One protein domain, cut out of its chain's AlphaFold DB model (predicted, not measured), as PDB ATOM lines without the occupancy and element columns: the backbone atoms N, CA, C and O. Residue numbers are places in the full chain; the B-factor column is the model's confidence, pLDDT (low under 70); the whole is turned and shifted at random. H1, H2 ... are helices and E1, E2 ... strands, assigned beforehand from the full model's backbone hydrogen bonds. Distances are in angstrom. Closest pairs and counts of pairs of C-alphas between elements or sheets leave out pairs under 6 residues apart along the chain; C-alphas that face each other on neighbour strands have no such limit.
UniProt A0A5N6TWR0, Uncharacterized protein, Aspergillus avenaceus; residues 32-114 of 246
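What this domain is: This is residues 32 to 114 of the 246 residues of an uncharacterized protein of Aspergillus avenaceus (UniProt A0A5N6TWR0). A narrow two-stranded ribbon, E1 paired with E2, makes the middle of an elongated model, with H1 and the loops of residues 49 to 74 at one end and H2 at the other. The end of H2 and the residues after it, 107 to 114, stick out free. The printed part has 83 residues with two named helices and two named strands, in the order E1, H1, E2, H2; the sheet is E1 - E2, antiparallel. The class is mixed, helices and strands, with 38 residues in named elements, under half. The whole is only just extended, close to loose, with a radius of gyration of the C-alphas of 18.1 A and spans of 51 by 31 by 18 A.

How they stand to each other: E1, residues 42 to 48, and E2, residues 88 to 95, are antiparallel neighbours with 156 degrees between their directions. N 43 and O 94 are 2.8 A apart and N 91 and O 45 are 2.9 A apart, both within hydrogen-bond range. E2 bends by 59 degrees at residue 91. For E1 and H1, residues 75 to 86, the closest C-alphas are those of Pro 48 and Leu 84, 6.5 A apart. A tight link of one residue joins H1 to E2. For E2 and H2, residues 102 to 112, the closest C-alphas are those of Met 95 and Ser 102, 7.4 A apart. H2 is apart from E1 and from H1. In H1 and H2 every O i to N i+4 pair is within hydrogen-bond range.

Where its parts are: E1 measures 18.9 A from first to last C-alpha and begins at C-alpha 42, (-5.200, -44.313, -35.879). E2 measures 19.4 A. H1 measures 16.5 A and begins at C-alpha 75, (22.991, -30.422, -38.109). H2 measures 15.2 A and ends at C-alpha 112, (-12.867, -33.747, -43.377).

The domain as a whole: The C-alphas of Ser 58 and Gly 100 are the two farthest apart, 51.2 A. The printed part has no cut. The link from E1 to H1, 26 residues, is long. Mean pLDDT of the printed part is 70.8; residues 35 to 44 and 91 to 114 are among those under 70.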
ATOM      1  N   SER A  32      -2.449 -54.715 -31.812       65.69
ATOM      2  CA  SER A  32      -2.958 -53.948 -30.673       65.69
ATOM      3  C   SER A  32      -2.245 -54.290 -29.365       65.69
ATOM      4  O   SER A  32      -2.151 -53.429 -28.497       65.69
ATOM      5  N   ALA A  33      -1.771 -55.525 -29.193       73.69
ATOM      6  CA  ALA A  33      -0.974 -55.914 -28.032       73.69
ATOM      7  C   ALA A  33       0.480 -55.422 -28.133       73.69
ATOM      8  O   ALA A  33       1.088 -55.095 -27.116       73.69
ATOM      9  N   ALA A  34       1.037 -55.362 -29.346       76.19
ATOM     10  CA  ALA A  34       2.414 -54.934 -29.583       76.19
ATOM     11  C   ALA A  34       2.599 -53.409 -29.502       76.19
ATOM     12  O   ALA A  34       3.681 -52.940 -29.152       76.19
ATOM     13  N   ILE A  35       1.560 -52.635 -29.828       67.62
ATOM     14  CA  ILE A  35       1.611 -51.172 -29.843       67.62
ATOM     15  C   ILE A  35       0.702 -50.643 -28.724       67.62
ATOM     16  O   ILE A  35      -0.519 -50.739 -28.853       67.62
ATOM     17  N   PRO A  36       1.247 -50.062 -27.637       63.75
ATOM     18  CA  PRO A  36       0.454 -49.520 -26.537       63.75
ATOM     19  C   PRO A  36      -0.205 -48.198 -26.957       63.75
ATOM     20  O   PRO A  36       0.245 -47.110 -26.603       63.75
ATOM     21  N   VAL A  37      -1.273 -48.288 -27.745       63.47
ATOM     22  CA  VAL A  37      -2.083 -47.149 -28.194       63.47
ATOM     23  C   VAL A  37      -3.531 -47.343 -27.780       63.47
ATOM     24  O   VAL A  37      -4.033 -48.465 -27.683       63.47
ATOM     25  N   ALA A  38      -4.224 -46.239 -27.509       64.25
ATOM     26  CA  ALA A  38      -5.635 -46.305 -27.171       64.25
ATOM     27  C   ALA A  38      -6.421 -46.899 -28.363       64.25
ATOM     28  O   ALA A  38      -6.149 -46.523 -29.504       64.25
ATOM     29  N   PRO A  39      -7.435 -47.760 -28.144       58.75
ATOM     30  CA  PRO A  39      -8.183 -48.417 -29.226       58.75
ATOM     31  C   PRO A  39      -8.838 -47.460 -30.243       58.75
ATOM     32  O   PRO A  39      -9.189 -47.858 -31.351       58.75
ATOM     33  N   GLU A  40      -9.029 -46.197 -29.867       60.22
ATOM     34  CA  GLU A  40      -9.605 -45.138 -30.706       60.22
ATOM     35  C   GLU A  40      -8.547 -44.411 -31.574       60.22
ATOM     36  O   GLU A  40      -8.906 -43.533 -32.360       60.22
ATOM     37  N   GLN A  41      -7.253 -44.736 -31.445       62.22
ATOM     38  CA  GLN A  41      -6.166 -44.087 -32.186       62.22
ATOM     39  C   GLN A  41      -5.926 -44.740 -33.557       62.22
ATOM     40  O   GLN A  41      -6.039 -45.954 -33.743       62.22
ATOM     41  N   TYR A  42      -5.585 -43.896 -34.534       64.81
ATOM     42  CA  TYR A  42      -5.200 -44.313 -35.879       64.81
ATOM     43  C   TYR A  42      -3.685 -44.463 -35.952       64.81
ATOM     44  O   TYR A  42      -2.952 -43.547 -35.576       64.81
ATOM     45  N   LEU A  43      -3.229 -45.585 -36.494       66.62
ATOM     46  CA  LEU A  43      -1.854 -45.764 -36.926       66.62
ATOM     47  C   LEU A  43      -1.751 -45.321 -38.384       66.62
ATOM     48  O   LEU A  43      -2.424 -45.874 -39.253       66.62
ATOM     49  N   THR A  44      -0.914 -44.326 -38.652       69.62
ATOM     50  CA  THR A  44      -0.568 -43.937 -40.023       69.62
ATOM     51  C   THR A  44       0.713 -44.651 -40.397       69.62
ATOM     52  O   THR A  44       1.734 -44.444 -39.745       69.62
ATOM     53  N   VAL A  45       0.666 -45.489 -41.430       70.88
ATOM     54  CA  VAL A  45       1.874 -46.067 -42.019       70.88
ATOM     55  C   VAL A  45       2.282 -45.168 -43.173       70.88
ATOM     56  O   VAL A  45       1.593 -45.099 -44.194       70.88
ATOM     57  N   SER A  46       3.390 -44.464 -42.998       77.88
ATOM     58  CA  SER A  46       4.018 -43.662 -44.036       77.88
ATOM     59  C   SER A  46       5.306 -44.331 -44.506       77.88
ATOM     60  O   SER A  46       6.026 -44.940 -43.714       77.88
ATOM     61  N   ILE A  47       5.575 -44.254 -45.809       75.19
ATOM     62  CA  ILE A  47       6.815 -44.765 -46.399       75.19
ATOM     63  C   ILE A  47       7.594 -43.585 -46.981       75.19
ATOM     64  O   ILE A  47       6.997 -42.725 -47.639       75.19
ATOM     65  N   PRO A  48       8.912 -43.512 -46.733       76.50
ATOM     66  CA  PRO A  48       9.742 -42.495 -47.351       76.50
ATOM     67  C   PRO A  48       9.814 -42.723 -48.863       76.50
ATOM     68  O   PRO A  48      10.115 -43.822 -49.324       76.50
ATOM     69  N   GLY A  49       9.590 -41.667 -49.647       68.94
ATOM     70  CA  GLY A  49       9.794 -41.702 -51.101       68.94
ATOM     71  C   GLY A  49      11.270 -41.700 -51.527       68.94
ATOM     72  O   GLY A  49      11.561 -41.607 -52.713       68.94
ATOM     73  N   THR A  50      12.204 -41.755 -50.571       75.06
ATOM     74  CA  THR A  50      13.653 -41.653 -50.794       75.06
ATOM     75  C   THR A  50      14.360 -42.850 -50.164       75.06
ATOM     76  O   THR A  50      14.010 -43.268 -49.060       75.06
ATOM     77  N   ALA A  51      15.361 -43.398 -50.857       78.25
ATOM     78  CA  ALA A  51      16.221 -44.437 -50.301       78.25
ATOM     79  C   ALA A  51      17.063 -43.859 -49.153       78.25
ATOM     80  O   ALA A  51      17.763 -42.861 -49.331       78.25
ATOM     81  N   ILE A  52      16.980 -44.479 -47.976       80.31
ATOM     82  CA  ILE A  52      17.738 -44.063 -46.796       80.31
ATOM     83  C   ILE A  52      19.145 -44.650 -46.907       80.31
ATOM     84  O   ILE A  52      19.310 -45.869 -46.925       80.31
ATOM     85  N   ASP A  53      20.152 -43.782 -46.978       81.69
ATOM     86  CA  ASP A  53      21.552 -44.188 -46.881       81.69
ATOM     87  C   ASP A  53      21.915 -44.457 -45.417       81.69
ATOM     88  O   ASP A  53      21.924 -43.540 -44.592       81.69
ATOM     89  N   THR A  54      22.179 -45.724 -45.102       81.81
ATOM     90  CA  THR A  54      22.475 -46.207 -43.748       81.81
ATOM     91  C   THR A  54      23.959 -46.179 -43.405       81.81
ATOM     92  O   THR A  54      24.322 -46.613 -42.313       81.81
ATOM     93  N   ARG A  55      24.825 -45.751 -44.329       83.31
ATOM     94  CA  ARG A  55      26.248 -45.561 -44.029       83.31
ATOM     95  C   ARG A  55      26.407 -44.436 -43.017       83.31
ATOM     96  O   ARG A  55      25.609 -43.495 -43.010       83.31
ATOM     97  N   ASP A  56      27.426 -44.549 -42.176       80.81
ATOM     98  CA  ASP A  56      27.744 -43.507 -41.208       80.81
ATOM     99  C   ASP A  56      28.181 -42.219 -41.927       80.81
ATOM    100  O   ASP A  56      28.723 -42.245 -43.039       80.81
ATOM    101  N   ILE A  57      27.946 -41.074 -41.294       79.62
ATOM    102  CA  ILE A  57      28.315 -39.763 -41.828       79.62
ATOM    103  C   ILE A  57      29.828 -39.640 -42.039       79.62
ATOM    104  O   ILE A  57      30.262 -38.992 -42.994       79.62
ATOM    105  N   SER A  58      30.631 -40.307 -41.204       77.25
ATOM    106  CA  SER A  58      32.091 -40.359 -41.339       77.25
ATOM    107  C   SER A  58      32.543 -41.032 -42.647       77.25
ATOM    108  O   SER A  58      33.589 -40.687 -43.200       77.25
ATOM    109  N   GLU A  59      31.711 -41.917 -43.200       81.06
ATOM    110  CA  GLU A  59      31.930 -42.648 -44.454       81.06
ATOM    111  C   GLU A  59      31.237 -41.984 -45.661       81.06
ATOM    112  O   GLU A  59      31.234 -42.525 -46.773       81.06
ATOM    113  N   GLY A  60      30.645 -40.801 -45.461       78.75
ATOM    114  CA  GLY A  60      29.905 -40.064 -46.484       78.75
ATOM    115  C   GLY A  60      28.442 -40.490 -46.640       78.75
ATOM    116  O   GLY A  60      27.872 -40.284 -47.715       78.75
ATOM    117  N   GLY A  61      27.850 -41.104 -45.612       82.06
ATOM    118  CA  GLY A  61      26.409 -41.335 -45.525       82.06
ATOM    119  C   GLY A  61      25.613 -40.097 -45.094       82.06
ATOM    120  O   GLY A  61      26.173 -39.036 -44.813       82.06
ATOM    121  N   THR A  62      24.282 -40.227 -45.062       80.75
ATOM    122  CA  THR A  62      23.368 -39.069 -44.936       80.75
ATOM    123  C   THR A  62      22.501 -39.094 -43.676       80.75
ATOM    124  O   THR A  62      22.122 -38.033 -43.183       80.75
ATOM    125  N   PHE A  63      22.156 -40.282 -43.169       80.94
ATOM    126  CA  PHE A  63      21.165 -40.441 -42.093       80.94
ATOM    127  C   PHE A  63      21.705 -41.125 -40.839       80.94
ATOM    128  O   PHE A  63      21.198 -40.862 -39.752       80.94
ATOM    129  N   ALA A  64      22.696 -42.009 -40.965       82.81
ATOM    130  CA  ALA A  64      23.264 -42.685 -39.808       82.81
ATOM    131  C   ALA A  64      24.387 -41.845 -39.192       82.81
ATOM    132  O   ALA A  64      25.186 -41.235 -39.902       82.81
ATOM    133  N   TRP A  65      24.414 -41.814 -37.864       82.19
ATOM    134  CA  TRP A  65      25.469 -41.201 -37.068       82.19
ATOM    135  C   TRP A  65      25.691 -42.049 -35.815       82.19
ATOM    136  O   TRP A  65      24.724 -42.589 -35.262       82.19
ATOM    137  N   ASP A  66      26.940 -42.194 -35.372       78.62
ATOM    138  CA  ASP A  66      27.230 -42.921 -34.137       78.62
ATOM    139  C   ASP A  66      26.956 -42.043 -32.905       78.62
ATOM    140  O   ASP A  66      27.543 -40.977 -32.717       78.62
ATOM    141  N   ALA A  67      26.089 -42.527 -32.014       70.00
ATOM    142  CA  ALA A  67      25.803 -41.891 -30.729       70.00
ATOM    143  C   ALA A  67      27.014 -41.864 -29.773       70.00
ATOM    144  O   ALA A  67      26.957 -41.210 -28.728       70.00
ATOM    145  N   GLN A  68      28.095 -42.580 -30.096       69.88
ATOM    146  CA  GLN A  68      29.376 -42.470 -29.394       69.88
ATOM    147  C   GLN A  68      30.162 -41.209 -29.786       69.88
ATOM    148  O   GLN A  68      30.896 -40.682 -28.948       69.88
ATOM    149  N   ASP A  69      29.971 -40.686 -31.001       68.81
ATOM    150  CA  ASP A  69      30.715 -39.527 -31.519       68.81
ATOM    151  C   ASP A  69      30.213 -38.195 -30.948       68.81
ATOM    152  O   ASP A  69      30.906 -37.173 -30.973       68.81
ATOM    153  N   GLY A  70      29.007 -38.188 -30.383       68.88
ATOM    154  CA  GLY A  70      28.447 -37.024 -29.718       68.88
ATOM    155  C   GLY A  70      27.101 -37.309 -29.075       68.88
ATOM    156  O   GLY A  70      26.438 -38.300 -29.346       68.88
ATOM    157  N   ALA A  71      26.651 -36.415 -28.204       70.31
ATOM    158  CA  ALA A  71      25.308 -36.519 -27.638       70.31
ATOM    159  C   ALA A  71      24.196 -36.042 -28.578       70.31
ATOM    160  O   ALA A  71      23.023 -36.343 -28.359       70.31
ATOM    161  N   PHE A  72      24.552 -35.266 -29.601       75.94
ATOM    162  CA  PHE A  72      23.613 -34.681 -30.544       75.94
ATOM    163  C   PHE A  72      24.050 -34.998 -31.962       75.94
ATOM    164  O   PHE A  72      25.213 -34.799 -32.308       75.94
ATOM    165  N   ALA A  73      23.082 -35.397 -32.785       80.31
ATOM    166  CA  ALA A  73      23.293 -35.565 -34.208       80.31
ATOM    167  C   ALA A  73      23.814 -34.253 -34.829       80.31
ATOM    168  O   ALA A  73      23.323 -33.167 -34.482       80.31
ATOM    169  N   PRO A  74      24.773 -34.322 -35.765       82.44
ATOM    170  CA  PRO A  74      25.195 -33.164 -36.539       82.44
ATOM    171  C   PRO A  74      24.010 -32.507 -37.257       82.44
ATOM    172  O   PRO A  74      23.077 -33.180 -37.697       82.44
ATOM    173  N   THR A  75      24.067 -31.186 -37.452       82.81
ATOM    174  CA  THR A  75      22.991 -30.422 -38.109       82.81
ATOM    175  C   THR A  75      22.618 -30.984 -39.483       82.81
ATOM    176  O   THR A  75      21.451 -30.952 -39.857       82.81
ATOM    177  N   GLN A  76      23.588 -31.533 -40.218       81.88
ATOM    178  CA  GLN A  76      23.372 -32.152 -41.529       81.88
ATOM    179  C   GLN A  76      22.442 -33.372 -41.447       81.88
ATOM    180  O   GLN A  76      21.527 -33.486 -42.260       81.88
ATOM    181  N   VAL A  77      22.613 -34.221 -40.428       85.19
ATOM    182  CA  VAL A  77      21.750 -35.386 -40.176       85.19
ATOM    183  C   VAL A  77      20.356 -34.927 -39.772       85.19
ATOM    184  O   VAL A  77      19.375 -35.353 -40.369       85.19
ATOM    185  N   MET A  78      20.256 -33.968 -38.845       83.38
ATOM    186  CA  MET A  78      18.957 -33.435 -38.409       83.38
ATOM    187  C   MET A  78      18.174 -32.803 -39.574       83.38
ATOM    188  O   MET A  78      16.957 -32.946 -39.671       83.38
ATOM    189  N   GLN A  79      18.866 -32.110 -40.486       84.44
ATOM    190  CA  GLN A  79      18.260 -31.563 -41.702       84.44
ATOM    191  C   GLN A  79      17.826 -32.661 -42.678       84.44
ATOM    192  O   GLN A  79      16.769 -32.533 -43.297       84.44
ATOM    193  N   ALA A  80      18.624 -33.718 -42.841       83.88
ATOM    194  CA  ALA A  80      18.270 -34.859 -43.679       83.88
ATOM    195  C   ALA A  80      17.034 -35.589 -43.127       83.88
ATOM    196  O   ALA A  80      16.096 -35.843 -43.881       83.88
ATOM    197  N   GLU A  81      16.983 -35.841 -41.819       83.25
ATOM    198  CA  GLU A  81      15.827 -36.418 -41.124       83.25
ATOM    199  C   GLU A  81      14.574 -35.546 -41.273       83.25
ATOM    200  O   GLU A  81      13.506 -36.059 -41.602       83.25
ATOM    201  N   GLY A  82      14.697 -34.224 -41.109       80.94
ATOM    202  CA  GLY A  82      13.582 -33.298 -41.326       80.94
ATOM    203  C   GLY A  82      13.029 -33.384 -42.752       80.94
ATOM    204  O   GLY A  82      11.834 -33.602 -42.947       80.94
ATOM    205  N   LYS A  83      13.917 -33.335 -43.755       81.00
ATOM    206  CA  LYS A  83      13.542 -33.514 -45.169       81.00
ATOM    207  C   LYS A  83      12.914 -34.880 -45.437       81.00
ATOM    208  O   LYS A  83      12.058 -34.988 -46.312       81.00
ATOM    209  N   LEU A  84      13.346 -35.928 -44.738       82.38
ATOM    210  CA  LEU A  84      12.764 -37.259 -44.878       82.38
ATOM    211  C   LEU A  84      11.307 -37.256 -44.421       82.38
ATOM    212  O   LEU A  84      10.464 -37.738 -45.172       82.38
ATOM    213  N   VAL A  85      11.026 -36.680 -43.246       77.50
ATOM    214  CA  VAL A  85       9.674 -36.569 -42.670       77.50
ATOM    215  C   VAL A  85       8.744 -35.773 -43.585       77.50
ATOM    216  O   VAL A  85       7.625 -36.222 -43.841       77.50
ATOM    217  N   ASP A  86       9.219 -34.657 -44.142       77.94
ATOM    218  CA  ASP A  86       8.440 -33.835 -45.079       77.94
ATOM    219  C   ASP A  86       8.079 -34.593 -46.371       77.94
ATOM    220  O   ASP A  86       7.016 -34.376 -46.952       77.94
ATOM    221  N   ASN A  87       8.939 -35.523 -46.804       72.75
ATOM    222  CA  ASN A  87       8.746 -36.342 -48.005       72.75
ATOM    223  C   ASN A  87       8.088 -37.708 -47.730       72.75
ATOM    224  O   ASN A  87       8.044 -38.571 -48.618       72.75
ATOM    225  N   MET A  88       7.591 -37.956 -46.515       77.62
ATOM    226  CA  MET A  88       6.897 -39.203 -46.203       77.62
ATOM    227  C   MET A  88       5.475 -39.187 -46.765       77.62
ATOM    228  O   MET A  88       4.635 -38.381 -46.367       77.62
ATOM    229  N   ILE A  89       5.171 -40.141 -47.647       74.56
ATOM    230  CA  ILE A  89       3.823 -40.291 -48.200       74.56
ATOM    231  C   ILE A  89       3.036 -41.251 -47.293       74.56
ATOM    232  O   ILE A  89       3.485 -42.385 -47.074       74.56
ATOM    233  N   PRO A  90       1.871 -40.849 -46.748       72.62
ATOM    234  CA  PRO A  90       1.017 -41.761 -45.997       72.62
ATOM    235  C   PRO A  90       0.428 -42.804 -46.955       72.62
ATOM    236  O   PRO A  90      -0.323 -42.462 -47.866       72.62
ATOM    237  N   LEU A  91       0.754 -44.081 -46.751       66.69
ATOM    238  CA  LEU A  91       0.238 -45.173 -47.582       66.69
ATOM    239  C   LEU A  91      -1.101 -45.701 -47.085       66.69
ATOM    240  O   LEU A  91      -1.959 -46.077 -47.881       66.69
ATOM    241  N   SER A  92      -1.274 -45.787 -45.767       60.25
ATOM    242  CA  SER A  92      -2.505 -46.319 -45.188       60.25
ATOM    243  C   SER A  92      -2.709 -45.868 -43.748       60.25
ATOM    244  O   SER A  92      -1.757 -45.653 -42.996       60.25
ATOM    245  N   TYR A  93      -3.980 -45.751 -43.367       62.00
ATOM    246  CA  TYR A  93      -4.407 -45.490 -41.999       62.00
ATOM    247  C   TYR A  93      -5.088 -46.747 -41.459       62.00
ATOM    248  O   TYR A  93      -6.126 -47.169 -41.970       62.00
ATOM    249  N   VAL A  94      -4.512 -47.348 -40.423       62.16
ATOM    250  CA  VAL A  94      -5.042 -48.543 -39.765       62.16
ATOM    251  C   VAL A  94      -5.599 -48.135 -38.406       62.16
ATOM    252  O   VAL A  94      -4.877 -47.615 -37.561       62.16
ATOM    253  N   MET A  95      -6.892 -48.367 -38.165       61.84
ATOM    254  CA  MET A  95      -7.414 -48.307 -36.795       61.84
ATOM    255  C   MET A  95      -6.929 -49.523 -36.027       61.84
ATOM    256  O   MET A  95      -7.201 -50.656 -36.429       61.84
ATOM    257  N   VAL A  96      -6.228 -49.270 -34.925       62.97
ATOM    258  CA  VAL A  96      -5.638 -50.333 -34.109       62.97
ATOM    259  C   VAL A  96      -6.712 -51.049 -33.280       62.97
ATOM    260  O   VAL A  96      -6.647 -52.263 -33.115       62.97
ATOM    261  N   GLY A  97      -7.762 -50.346 -32.833       59.06
ATOM    262  CA  GLY A  97      -8.844 -50.951 -32.052       59.06
ATOM    263  C   GLY A  97     -10.007 -51.516 -32.871       59.06
ATOM    264  O   GLY A  97     -10.467 -50.931 -33.856       59.06
ATOM    265  N   ASN A  98     -10.570 -52.629 -32.391       55.12
ATOM    266  CA  ASN A  98     -11.767 -53.276 -32.939       55.12
ATOM    267  C   ASN A  98     -13.069 -52.545 -32.547       55.12
ATOM    268  O   ASN A  98     -13.998 -53.134 -31.994       55.12
ATOM    269  N   THR A  99     -13.148 -51.234 -32.788       55.69
ATOM    270  CA  THR A  99     -14.398 -50.501 -32.557       55.69
ATOM    271  C   THR A  99     -15.283 -50.638 -33.797       55.69
ATOM    272  O   THR A  99     -14.930 -50.181 -34.883       55.69
ATOM    273  N   GLY A 100     -16.474 -51.233 -33.659       54.56
ATOM    274  CA  GLY A 100     -17.484 -51.367 -34.731       54.56
ATOM    275  C   GLY A 100     -18.026 -50.038 -35.292       54.56
ATOM    276  O   GLY A 100     -19.027 -50.016 -35.996       54.56
ATOM    277  N   LYS A 101     -17.370 -48.917 -34.970       56.84
ATOM    278  CA  LYS A 101     -17.620 -47.556 -35.455       56.84
ATOM    279  C   LYS A 101     -16.621 -47.139 -36.549       56.84
ATOM    280  O   LYS A 101     -16.622 -45.981 -36.960       56.84
ATOM    281  N   SER A 102     -15.759 -48.058 -36.993       55.09
ATOM    282  CA  SER A 102     -14.663 -47.811 -37.936       55.09
ATOM    283  C   SER A 102     -15.123 -47.187 -39.257       55.09
ATOM    284  O   SER A 102     -14.574 -46.175 -39.681       55.09
ATOM    285  N   VAL A 103     -16.185 -47.724 -39.861       55.44
ATOM    286  CA  VAL A 103     -16.696 -47.261 -41.162       55.44
ATOM    287  C   VAL A 103     -17.248 -45.836 -41.080       55.44
ATOM    288  O   VAL A 103     -16.910 -44.989 -41.903       55.44
ATOM    289  N   ALA A 104     -18.050 -45.530 -40.055       57.72
ATOM    290  CA  ALA A 104     -18.630 -44.199 -39.882       57.72
ATOM    291  C   ALA A 104     -17.546 -43.122 -39.708       57.72
ATOM    292  O   ALA A 104     -17.648 -42.045 -40.287       57.72
ATOM    293  N   ARG A 105     -16.468 -43.430 -38.976       60.75
ATOM    294  CA  ARG A 105     -15.371 -42.479 -38.754       60.75
ATOM    295  C   ARG A 105     -14.426 -42.361 -39.947       60.75
ATOM    296  O   ARG A 105     -13.970 -41.254 -40.218       60.75
ATOM    297  N   SER A 106     -14.188 -43.442 -40.698       58.31
ATOM    298  CA  SER A 106     -13.489 -43.340 -41.988       58.31
ATOM    299  C   SER A 106     -14.270 -42.477 -42.982       58.31
ATOM    300  O   SER A 106     -13.661 -41.698 -43.709       58.31
ATOM    301  N   TYR A 107     -15.608 -42.536 -42.955       57.22
ATOM    302  CA  TYR A 107     -16.458 -41.632 -43.731       57.22
ATOM    303  C   TYR A 107     -16.362 -40.184 -43.236       57.22
ATOM    304  O   TYR A 107     -16.135 -39.296 -44.052       57.22
ATOM    305  N   SER A 108     -16.458 -39.923 -41.927       63.09
ATOM    306  CA  SER A 108     -16.280 -38.566 -41.381       63.09
ATOM    307  C   SER A 108     -14.915 -37.970 -41.729       63.09
ATOM    308  O   SER A 108     -14.835 -36.801 -42.074       63.09
ATOM    309  N   ARG A 109     -13.848 -38.777 -41.735       61.34
ATOM    310  CA  ARG A 109     -12.509 -38.330 -42.148       61.34
ATOM    311  C   ARG A 109     -12.382 -38.087 -43.645       61.34
ATOM    312  O   ARG A 109     -11.717 -37.137 -44.041       61.34
ATOM    313  N   ALA A 110     -13.018 -38.915 -44.474       60.66
ATOM    314  CA  ALA A 110     -13.105 -38.641 -45.903       60.66
ATOM    315  C   ALA A 110     -13.815 -37.301 -46.147       60.66
ATOM    316  O   ALA A 110     -13.348 -36.527 -46.975       60.66
ATOM    317  N   LEU A 111     -14.869 -36.999 -45.378       61.16
ATOM    318  CA  LEU A 111     -15.545 -35.700 -45.399       61.16
ATOM    319  C   LEU A 111     -14.650 -34.555 -44.894       61.16
ATOM    320  O   LEU A 111     -14.668 -33.495 -45.508       61.16
ATOM    321  N   ASP A 112     -13.833 -34.758 -43.855       61.75
ATOM    322  CA  ASP A 112     -12.867 -33.747 -43.377       61.75
ATOM    323  C   ASP A 112     -11.790 -33.417 -44.426       61.75
ATOM    324  O   ASP A 112     -11.293 -32.294 -44.482       61.75
ATOM    325  N   CYS A 113     -11.430 -34.384 -45.277       57.53
ATOM    326  CA  CYS A 113     -10.494 -34.180 -46.386       57.53
ATOM    327  C   CYS A 113     -11.150 -33.516 -47.609       57.53
ATOM    328  O   CYS A 113     -10.449 -33.143 -48.553       57.53
ATOM    329  N   LEU A 114     -12.480 -33.371 -47.628       52.84
ATOM    330  CA  LEU A 114     -13.155 -32.627 -48.683       52.84
ATOM    331  C   LEU A 114     -12.932 -31.135 -48.454       52.84
ATOM    332  O   LEU A 114     -13.524 -30.509 -47.576       52.84
TER     333      LEU A 114